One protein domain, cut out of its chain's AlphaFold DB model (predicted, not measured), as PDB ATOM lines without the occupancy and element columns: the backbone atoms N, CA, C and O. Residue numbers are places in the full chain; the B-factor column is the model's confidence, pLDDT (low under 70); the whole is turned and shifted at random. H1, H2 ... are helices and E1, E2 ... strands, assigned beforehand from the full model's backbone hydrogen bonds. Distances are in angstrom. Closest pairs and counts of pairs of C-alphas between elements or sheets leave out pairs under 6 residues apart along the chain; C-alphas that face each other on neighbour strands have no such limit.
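What this domain is: This is residues 25 to 32 and 46 to 112 of the 124 residues of the protein "UTRA domain-containing protein" of Burkholderia ubonensis (UniProt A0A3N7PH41). A long, narrow, twisted sheet of four antiparallel strands makes the length of this domain, with a small helix near each of its two ends and most of the sheet left uncovered. Three long strands, E4, E3 and E2, lie side by side, the short E1 is added along E4, H2 crosses the strands at one end, and H1 only grazes the sheet near the other. The printed part has 75 residues, with two named helices and four named strands in the order E1, H1, E2, H2, E3, E4; the sheet's order is E1, E4, E3, E2. The class is mixed, helices and strands. The whole is loose, with a radius of gyration of the C-alphas of 15.0 A, and elongated, spanning 43 by 24 by 16 A.

Where its parts are: E1, residues 25 to 29, begins at C-alpha 25 (197.748, 193.603, 223.123) and is 12.0 A long. H1, residues 49 to 55, measures 10.0 A. E2, residues 61 to 71, is the longest strand, 31.3 A from C-alpha 61 (194.558, 172.338, 228.069) to C-alpha 71. H2, residues 74 to 80, measures 10.0 A. E3, residues 87 to 96, is 30.0 A long. E4, residues 102 to 111, is 27.7 A long and ends at C-alpha 111 (186.509, 198.031, 217.940).

How they stand to each other: E1, an edge strand, is antiparallel to E4 at 170 degrees, with N 28 and O 105 at 2.9 A, within hydrogen-bond range. E4 and E3 form a hairpin at 167 degrees, with N 91 and O 108 at 2.8 A. E3 and E2 are antiparallel at 162 degrees, with N 66 and O 92 at 2.8 A; E2 is the other edge strand. E1 and E2 are apart. H1 only grazes the sheet with residues 49 to 53; the closest C-alphas of E1 and H1 are those of Ala 29 and Leu 49, 7.7 A apart. H2 is on the sheet at a height of 8.5 A, only just over E4, on which 3 of its C-alphas fall. It runs across the strands, at 87 degrees to E4 on the local plane; their closest C-alphas are those of Leu 80 and Arg 111, 7.3 A apart. H1 and H2 are apart. In H1 and H2 every O i to N i+4 pair is within hydrogen-bond range.

The domain as a whole: The two C-alphas farthest apart, those of Asp 57 and Arg 83, are 43.4 A apart. Residues 33 to 45 are not printed, and C-alphas 32 and 46 are 16.3 A apart across this cut, which lies in the link from E1 to H1. Of the links that are printed whole, H1 to E2, E2 to H2 and E3 to E4 are tight, H2 to E3 is short, and none is long. The mean pLDDT of the printed part of this model is 78.7; residues 25 to 32 and 46 to 48 are under 70, and E1 has a mean of 39.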
ATOM      1  N   ALA A  25     197.238 193.245 221.816       38.84
ATOM      2  CA  ALA A  25     197.748 193.603 223.123       38.84
ATOM      3  C   ALA A  25     198.778 192.545 223.534       38.84
ATOM      4  O   ALA A  25     198.813 191.433 223.004       38.84
ATOM      5  N   GLU A  26     199.675 192.957 224.422       41.84
ATOM      6  CA  GLU A  26     200.875 192.225 224.815       41.84
ATOM      7  C   GLU A  26     200.623 190.712 224.933       41.84
ATOM      8  O   GLU A  26     199.865 190.256 225.792       41.84
ATOM      9  N   GLN A  27     201.261 189.932 224.055       36.88
ATOM     10  CA  GLN A  27     201.362 188.490 224.223       36.88
ATOM     11  C   GLN A  27     202.435 188.238 225.281       36.88
ATOM     12  O   GLN A  27     203.633 188.311 225.005       36.88
ATOM     13  N   VAL A  28     202.019 187.960 226.513       38.12
ATOM     14  CA  VAL A  28     202.925 187.451 227.543       38.12
ATOM     15  C   VAL A  28     202.818 185.934 227.509       38.12
ATOM     16  O   VAL A  28     201.985 185.325 228.180       38.12
ATOM     17  N   ALA A  29     203.658 185.306 226.695       39.53
ATOM     18  CA  ALA A  29     203.836 183.865 226.731       39.53
ATOM     19  C   ALA A  29     204.935 183.531 227.752       39.53
ATOM     20  O   ALA A  29     206.103 183.881 227.592       39.53
ATOM     21  N   ALA A  30     204.542 182.892 228.851       40.06
ATOM     22  CA  ALA A  30     205.443 182.470 229.915       40.06
ATOM     23  C   ALA A  30     205.542 180.946 229.889       40.06
ATOM     24  O   ALA A  30     204.957 180.267 230.726       40.06
ATOM     25  N   LEU A  31     206.268 180.391 228.916       40.69
ATOM     26  CA  LEU A  31     206.481 178.950 228.881       40.69
ATOM     27  C   LEU A  31     207.504 178.547 229.953       40.69
ATOM     28  O   LEU A  31     208.668 178.938 229.883       40.69
ATOM     29  N   ARG A  32     207.089 177.749 230.943       45.81
ATOM     30  CA  ARG A  32     208.013 176.984 231.796       45.81
ATOM     31  C   ARG A  32     207.990 175.529 231.343       45.81
ATOM     32  O   ARG A  32     206.956 174.878 231.449       45.81
ATOM     33  N   GLY A  46     209.857 182.443 218.095       59.62
ATOM     34  CA  GLY A  46     210.051 182.696 216.669       59.62
ATOM     35  C   GLY A  46     208.861 183.451 216.068       59.62
ATOM     36  O   GLY A  46     208.314 184.366 216.679       59.62
ATOM     37  N   ASP A  47     208.409 183.022 214.890       64.06
ATOM     38  CA  ASP A  47     207.254 183.627 214.210       64.06
ATOM     39  C   ASP A  47     205.889 183.133 214.742       64.06
ATOM     40  O   ASP A  47     204.846 183.636 214.321       64.06
ATOM     41  N   SER A  48     205.845 182.107 215.607       67.12
ATOM     42  CA  SER A  48     204.576 181.509 216.044       67.12
ATOM     43  C   SER A  48     204.677 180.748 217.369       67.12
ATOM     44  O   SER A  48     205.190 179.629 217.429       67.12
ATOM     45  N   LEU A  49     204.035 181.299 218.405       71.62
ATOM     46  CA  LEU A  49     203.839 180.669 219.716       71.62
ATOM     47  C   LEU A  49     203.289 179.240 219.613       71.62
ATOM     48  O   LEU A  49     203.808 178.322 220.239       71.62
ATOM     49  N   TYR A  50     202.249 179.039 218.803       72.50
ATOM     50  CA  TYR A  50     201.606 177.731 218.652       72.50
ATOM     51  C   TYR A  50     202.528 176.683 218.054       72.50
ATOM     52  O   TYR A  50     202.480 175.525 218.458       72.50
ATOM     53  N   ARG A  51     203.383 177.094 217.117       74.06
ATOM     54  CA  ARG A  51     204.377 176.202 216.537       74.06
ATOM     55  C   ARG A  51     205.430 175.813 217.569       74.06
ATOM     56  O   ARG A  51     205.711 174.633 217.705       74.06
ATOM     57  N   ALA A  52     205.939 176.776 218.336       75.31
ATOM     58  CA  ALA A  52     206.895 176.501 219.408       75.31
ATOM     59  C   ALA A  52     206.314 175.558 220.481       75.31
ATOM     60  O   ALA A  52     206.995 174.642 220.936       75.31
ATOM     61  N   LEU A  53     205.041 175.742 220.848       75.94
ATOM     62  CA  LEU A  53     204.313 174.847 221.755       75.94
ATOM     63  C   LEU A  53     204.200 173.426 221.195       75.94
ATOM     64  O   LEU A  53     204.466 172.458 221.904       75.94
ATOM     65  N   GLN A  54     203.843 173.308 219.916       79.50
ATOM     66  CA  GLN A  54     203.711 172.025 219.237       79.50
ATOM     67  C   GLN A  54     205.054 171.293 219.120       79.50
ATOM     68  O   GLN A  54     205.120 170.103 219.417       79.50
ATOM     69  N   ASP A  55     206.121 171.996 218.730       79.81
ATOM     70  CA  ASP A  55     207.473 171.434 218.615       79.81
ATOM     71  C   ASP A  55     208.013 170.966 219.985       79.81
ATOM     72  O   ASP A  55     208.816 170.035 220.052       79.81
ATOM     73  N   ALA A  56     207.541 171.574 221.080       75.69
ATOM     74  CA  ALA A  56     207.853 171.189 222.457       75.69
ATOM     75  C   ALA A  56     206.928 170.097 223.041       75.69
ATOM     76  O   ALA A  56     207.072 169.761 224.215       75.69
ATOM     77  N   ASP A  57     205.977 169.570 222.259       80.31
ATOM     78  CA  ASP A  57     204.922 168.643 222.703       80.31
ATOM     79  C   ASP A  57     204.102 169.167 223.904       80.31
ATOM     80  O   ASP A  57     203.604 168.417 224.746       80.31
ATOM     81  N   VAL A  58     203.952 170.494 223.996       78.94
ATOM     82  CA  VAL A  58     203.160 171.164 225.028       78.94
ATOM     83  C   VAL A  58     201.808 171.553 224.452       78.94
ATOM     84  O   VAL A  58     201.684 172.480 223.651       78.94
ATOM     85  N   HIS A  59     200.761 170.879 224.920       77.12
ATOM     86  CA  HIS A  59     199.397 171.114 224.457       77.12
ATOM     87  C   HIS A  59     198.636 172.016 225.436       77.12
ATOM     88  O   HIS A  59     198.558 171.691 226.625       77.12
ATOM     89  N   PRO A  60     198.041 173.130 224.972       74.50
ATOM     90  CA  PRO A  60     197.180 173.950 225.808       74.50
ATOM     91  C   PRO A  60     195.908 173.199 226.193       74.50
ATOM     92  O   PRO A  60     195.093 172.830 225.348       74.50
ATOM     93  N   VAL A  61     195.710 173.017 227.490       78.00
ATOM     94  CA  VAL A  61     194.558 172.338 228.069       78.00
ATOM     95  C   VAL A  61     193.637 173.386 228.676       78.00
ATOM     96  O   VAL A  61     194.057 174.241 229.455       78.00
ATOM     97  N   ARG A  62     192.352 173.317 228.312       77.56
ATOM     98  CA  ARG A  62     191.280 174.165 228.858       77.56
ATOM     99  C   ARG A  62     191.600 175.675 228.794       77.56
ATOM    100  O   ARG A  62     191.742 176.317 229.840       77.56
ATOM    101  N   PRO A  63     191.701 176.265 227.589       82.06
ATOM    102  CA  PRO A  63     191.839 177.709 227.464       82.06
ATOM    103  C   PRO A  63     190.623 178.412 228.078       82.06
ATOM    104  O   PRO A  63     189.481 178.004 227.874       82.06
ATOM    105  N   VAL A  64     190.875 179.478 228.834       88.06
ATOM    106  CA  VAL A  64     189.838 180.344 229.398       88.06
ATOM    107  C   VAL A  64     189.874 181.664 228.650       88.06
ATOM    108  O   VAL A  64     190.928 182.289 228.540       88.06
ATOM    109  N   GLN A  65     188.715 182.091 228.162       90.81
ATOM    110  CA  GLN A  65     188.548 183.381 227.512       90.81
ATOM    111  C   GLN A  65     187.599 184.248 228.335       90.81
ATOM    112  O   GLN A  65     186.497 183.825 228.684       90.81
ATOM    113  N   ARG A  66     188.033 185.466 228.654       91.94
ATOM    114  CA  ARG A  66     187.227 186.475 229.337       91.94
ATOM    115  C   ARG A  66     186.973 187.630 228.382       91.94
ATOM    116  O   ARG A  66     187.912 188.282 227.943       91.94
ATOM    117  N   LEU A  67     185.698 187.879 228.101       93.94
ATOM    118  CA  LEU A  67     185.251 189.002 227.286       93.94
ATOM    119  C   LEU A  67     184.738 190.118 228.197       93.94
ATOM    120  O   LEU A  67     184.054 189.851 229.190       93.94
ATOM    121  N   ARG A  68     185.071 191.366 227.870       94.44
ATOM    122  CA  ARG A  68     184.582 192.569 228.553       94.44
ATOM    123  C   ARG A  68     184.220 193.631 227.522       94.44
ATOM    124  O   ARG A  68     184.974 193.863 226.584       94.44
ATOM    125  N   ALA A  69     183.077 194.278 227.718       95.69
ATOM    126  CA  ALA A  69     182.765 195.528 227.039       95.69
ATOM    127  C   ALA A  69     183.398 196.676 227.831       95.69
ATOM    128  O   ALA A  69     183.194 196.778 229.044       95.69
ATOM    129  N   GLU A  70     184.182 197.506 227.158       94.75
ATOM    130  CA  GLU A  70     184.949 198.598 227.753       94.75
ATOM    131  C   GLU A  70     184.814 199.861 226.886       94.75
ATOM    132  O   GLU A  70     184.297 199.818 225.767       94.75
ATOM    133  N   LEU A  71     185.255 201.003 227.410       96.31
ATOM    134  CA  LEU A  71     185.381 202.243 226.642       96.31
ATOM    135  C   LEU A  71     186.859 202.481 226.344       96.31
ATOM    136  O   LEU A  71     187.692 202.330 227.241       96.31
ATOM    137  N   ALA A  72     187.185 202.867 225.113       89.50
ATOM    138  CA  ALA A  72     188.569 203.084 224.708       89.50
ATOM    139  C   ALA A  72     189.230 204.183 225.551       89.50
ATOM    140  O   ALA A  72     188.720 205.307 225.642       89.50
ATOM    141  N   SER A  73     190.396 203.885 226.131       89.25
ATOM    142  CA  SER A  73     191.247 204.917 226.724       89.25
ATOM    143  C   SER A  73     191.785 205.854 225.636       89.25
ATOM    144  O   SER A  73     191.724 205.542 224.449       89.25
ATOM    145  N   ALA A  74     192.359 207.000 226.016       91.44
ATOM    146  CA  ALA A  74     192.983 207.897 225.038       91.44
ATOM    147  C   ALA A  74     194.103 207.205 224.237       91.44
ATOM    148  O   ALA A  74     194.200 207.400 223.028       91.44
ATOM    149  N   ARG A  75     194.896 206.350 224.900       86.38
ATOM    150  CA  ARG A  75     195.969 205.571 224.267       86.38
ATOM    151  C   ARG A  75     195.407 204.536 223.295       86.38
ATOM    152  O   ARG A  75     195.866 204.449 222.163       86.38
ATOM    153  N   ASP A  76     194.412 203.763 223.724       84.06
ATOM    154  CA  ASP A  76     193.840 202.702 222.885       84.06
ATOM    155  C   ASP A  76     193.077 203.287 221.698       84.06
ATOM    156  O   ASP A  76     193.113 202.730 220.605       84.06
ATOM    157  N   ALA A  77     192.431 204.439 221.887       85.81
ATOM    158  CA  ALA A  77     191.737 205.148 220.825       85.81
ATOM    159  C   ALA A  77     192.686 205.627 219.719       85.81
ATOM    160  O   ALA A  77     192.363 205.487 218.538       85.81
ATOM    161  N   GLU A  78     193.863 206.143 220.089       81.94
ATOM    162  CA  GLU A  78     194.904 206.533 219.135       81.94
ATOM    163  C   GLU A  78     195.394 205.327 218.329       81.94
ATOM    164  O   GLU A  78     195.423 205.381 217.100       81.94
ATOM    165  N   LEU A  79     195.694 204.215 219.009       80.75
ATOM    166  CA  LEU A  79     196.115 202.974 218.358       80.75
ATOM    167  C   LEU A  79     195.027 202.470 217.397       80.75
ATOM    168  O   LEU A  79     195.268 202.292 216.207       80.75
ATOM    169  N   LEU A  80     193.791 202.338 217.872       78.62
ATOM    170  CA  LEU A  80     192.670 201.789 217.103       78.62
ATOM    171  C   LEU A  80     192.082 202.759 216.061       78.62
ATOM    172  O   LEU A  80     191.164 202.379 215.319       78.62
ATOM    173  N   CYS A  81     192.592 203.993 215.991       86.00
ATOM    174  CA  CYS A  81     192.083 205.060 215.130       86.00
ATOM    175  C   CYS A  81     190.568 205.286 215.328       86.00
ATOM    176  O   CYS A  81     189.786 205.290 214.367       86.00
ATOM    177  N   ILE A  82     190.158 205.430 216.590       87.00
ATOM    178  CA  ILE A  82     188.792 205.739 217.053       87.00
ATOM    179  C   ILE A  82     188.831 206.914 218.041       87.00
ATOM    180  O   ILE A  82     189.893 207.486 218.295       87.00
ATOM    181  N   ARG A  83     187.687 207.322 218.594       95.31
ATOM    182  CA  ARG A  83     187.642 208.362 219.630       95.31
ATOM    183  C   ARG A  83     187.804 207.737 221.011       95.31
ATOM    184  O   ARG A  83     187.334 206.632 221.274       95.31
ATOM    185  N   ALA A  84     188.442 208.470 221.921       95.81
ATOM    186  CA  ALA A  84     188.431 208.099 223.330       95.81
ATOM    187  C   ALA A  84     186.980 208.037 223.826       95.81
ATOM    188  O   ALA A  84     186.180 208.925 223.523       95.81
ATOM    189  N   GLY A  85     186.649 206.991 224.579       96.44
ATOM    190  CA  GLY A  85     185.280 206.721 225.002       96.44
ATOM    191  C   GLY A  85     184.438 205.927 223.998       96.44
ATOM    192  O   GLY A  85     183.321 205.558 224.353       96.44
ATOM    193  N   ASP A  86     184.932 205.626 222.791       95.25
ATOM    194  CA  ASP A  86     184.208 204.740 221.873       95.25
ATOM    195  C   ASP A  86     184.156 203.299 222.435       95.25
ATOM    196  O   ASP A  86     185.115 202.857 223.084       95.25
ATOM    197  N   PRO A  87     183.063 202.542 222.205       95.38
ATOM    198  CA  PRO A  87     182.937 201.170 222.689       95.38
ATOM    199  C   PRO A  87     183.973 200.225 222.073       95.38
ATOM    200  O   PRO A  87     184.138 200.151 220.851       95.38
ATOM    201  N   VAL A  88     184.616 199.431 222.923       91.56
ATOM    202  CA  VAL A  88     185.560 198.379 222.535       91.56
ATOM    203  C   VAL A  88     185.255 197.079 223.270       91.56
ATOM    204  O   VAL A  88     184.669 197.064 224.353       91.56
ATOM    205  N   MET A  89     185.664 195.965 222.674       92.62
ATOM    206  CA  MET A  89     185.608 194.645 223.286       92.62
ATOM    207  C   MET A  89     187.021 194.203 223.657       92.62
ATOM    208  O   MET A  89     187.867 194.011 222.786       92.62
ATOM    209  N   SER A  90     187.257 194.023 224.953       89.75
ATOM    210  CA  SER A  90     188.476 193.429 225.493       89.75
ATOM    211  C   SER A  90     188.309 191.924 225.590       89.75
ATOM    212  O   SER A  90     187.352 191.425 226.188       89.75
ATOM    213  N   ILE A  91     189.245 191.198 224.995       87.69
ATOM    214  CA  ILE A  91     189.333 189.750 225.088       87.69
ATOM    215  C   ILE A  91     190.644 189.409 225.767       87.69
ATOM    216  O   ILE A  91     191.718 189.777 225.309       87.69
ATOM    217  N   GLU A  92     190.543 188.674 226.859       87.50
ATOM    218  CA  GLU A  92     191.681 188.117 227.564       87.50
ATOM    219  C   GLU A  92     191.645 186.601 227.421       87.50
ATOM    220  O   GLU A  92     190.647 185.962 227.764       87.50
ATOM    221  N   ARG A  93     192.728 186.018 226.920       85.88
ATOM    222  CA  ARG A  93     192.863 184.583 226.727       85.88
ATOM    223  C   ARG A  93     194.012 184.059 227.563       85.88
ATOM    224  O   ARG A  93     195.129 184.559 227.487       85.88
ATOM    225  N   ARG A  94     193.710 183.043 228.365       85.94
ATOM    226  CA  ARG A  94     194.677 182.321 229.187       85.94
ATOM    227  C   ARG A  94     194.685 180.864 228.790       85.94
ATOM    228  O   ARG A  94     193.620 180.257 228.667       85.94
ATOM    229  N   SER A  95     195.867 180.292 228.639       82.69
ATOM    230  CA  SER A  95     196.014 178.861 228.398       82.69
ATOM    231  C   SER A  95     197.009 178.245 229.375       82.69
ATOM    232  O   SER A  95     197.880 178.934 229.909       82.69
ATOM    233  N   PHE A  96     196.820 176.960 229.667       82.81
ATOM    234  CA  PHE A  96     197.573 176.232 230.684       82.81
ATOM    235  C   PHE A  96     198.010 174.874 230.134       82.81
ATOM    236  O   PHE A  96     197.336 174.329 229.267       82.81
ATOM    237  N   SER A  97     199.116 174.320 230.623       82.69
ATOM    238  CA  SER A  97     199.507 172.937 230.339       82.69
ATOM    239  C   SER A  97     198.605 171.948 231.082       82.69
ATOM    240  O   SER A  97     197.812 172.333 231.948       82.69
ATOM    241  N   SER A  98     198.756 170.655 230.786       82.19
ATOM    242  CA  SER A  98     198.090 169.564 231.517       82.19
ATOM    243  C   SER A  98     198.378 169.593 233.013       82.19
ATOM    244  O   SER A  98     197.513 169.247 233.813       82.19
ATOM    245  N   ASP A  99     199.559 170.083 233.383       82.06
ATOM    246  CA  ASP A  99     200.022 170.174 234.768       82.06
ATOM    247  C   ASP A  99     199.568 171.482 235.445       82.06
ATOM    248  O   ASP A  99     199.959 171.789 236.570       82.06
ATOM    249  N   GLY A 100     198.733 172.275 234.763       77.69
ATOM    250  CA  GLY A 100     198.166 173.521 235.275       77.69
ATOM    251  C   GLY A 100     199.113 174.721 235.220       77.69
ATOM    252  O   GLY A 100     198.780 175.780 235.758       77.69
ATOM    253  N   CYS A 101     200.277 174.604 234.576       79.62
ATOM    254  CA  CYS A 101     201.201 175.726 234.421       79.62
ATOM    255  C   CYS A 101     200.695 176.703 233.347       79.62
ATOM    256  O   CYS A 101     200.274 176.244 232.287       79.62
ATOM    257  N   PRO A 102     200.739 178.031 233.563       75.00
ATOM    258  CA  PRO A 102     200.397 179.001 232.523       75.00
ATOM    259  C   PRO A 102     201.286 178.840 231.283       75.00
ATOM    260  O   PRO A 102     202.488 178.636 231.420       75.00
ATOM    261  N   LEU A 103     200.694 178.954 230.094       75.81
ATOM    262  CA  LEU A 103     201.390 178.920 228.802       75.81
ATOM    263  C   LEU A 103     201.317 180.276 228.098       75.81
ATOM    264  O   LEU A 103     202.332 180.808 227.654       75.81
ATOM    265  N   GLU A 104     200.118 180.854 228.031       72.75
ATOM    266  CA  GLU A 104     199.833 182.095 227.309       72.75
ATOM    267  C   GLU A 104     198.921 182.994 228.145       72.75
ATOM    268  O   GLU A 104     197.947 182.519 228.740       72.75
ATOM    269  N   LEU A 105     199.216 184.294 228.129       77.31
ATOM    270  CA  LEU A 105     198.276 185.368 228.415       77.31
ATOM    271  C   LEU A 105     198.302 186.349 227.242       77.31
ATOM    272  O   LEU A 105     199.312 187.011 227.008       77.31
ATOM    273  N   THR A 106     197.169 186.468 226.561       77.12
ATOM    274  CA  THR A 106     196.968 187.457 225.503       77.12
ATOM    275  C   THR A 106     195.803 188.346 225.891       77.12
ATOM    276  O   THR A 106     194.726 187.853 226.235       77.12
ATOM    277  N   CYS A 107     196.011 189.653 225.835       79.88
ATOM    278  CA  CYS A 107     194.934 190.630 225.869       79.88
ATOM    279  C   CYS A 107     194.752 191.168 224.446       79.88
ATOM    280  O   CYS A 107     195.713 191.277 223.692       79.88
ATOM    281  N   THR A 108     193.536 191.495 224.037       81.25
ATOM    282  CA  THR A 108     193.279 192.078 222.716       81.25
ATOM    283  C   THR A 108     192.102 193.029 222.815       81.25
ATOM    284  O   THR A 108     191.126 192.731 223.504       81.25
ATOM    285  N   LEU A 109     192.188 194.171 222.134       83.25
ATOM    286  CA  LEU A 109     191.107 195.147 222.047       83.25
ATOM    287  C   LEU A 109     190.568 195.193 220.618       83.25
ATOM    288  O   LEU A 109     191.305 195.449 219.668       83.25
ATOM    289  N   TYR A 110     189.263 194.981 220.479       85.12
ATOM    290  CA  TYR A 110     188.545 195.071 219.213       85.12
ATOM    291  C   TYR A 110     187.609 196.270 219.226       85.12
ATOM    292  O   TYR A 110     186.963 196.561 220.233       85.12
ATOM    293  N   ARG A 111     187.487 196.952 218.087       88.50
ATOM    294  CA  ARG A 111     186.509 198.031 217.940       88.50
ATOM    295  C   ARG A 111     185.095 197.460 217.897       88.50
ATOM    296  O   ARG A 111     184.809 196.608 217.055       88.50
ATOM    297  N   GLY A 112     184.211 197.973 218.752       86.25
ATOM    298  CA  GLY A 112     182.821 197.519 218.816       86.25
ATOM    299  C   GLY A 112     181.991 197.869 217.576       86.25
ATOM    300  O   GLY A 112     180.932 197.292 217.378       86.25
TER     301      GLY A 112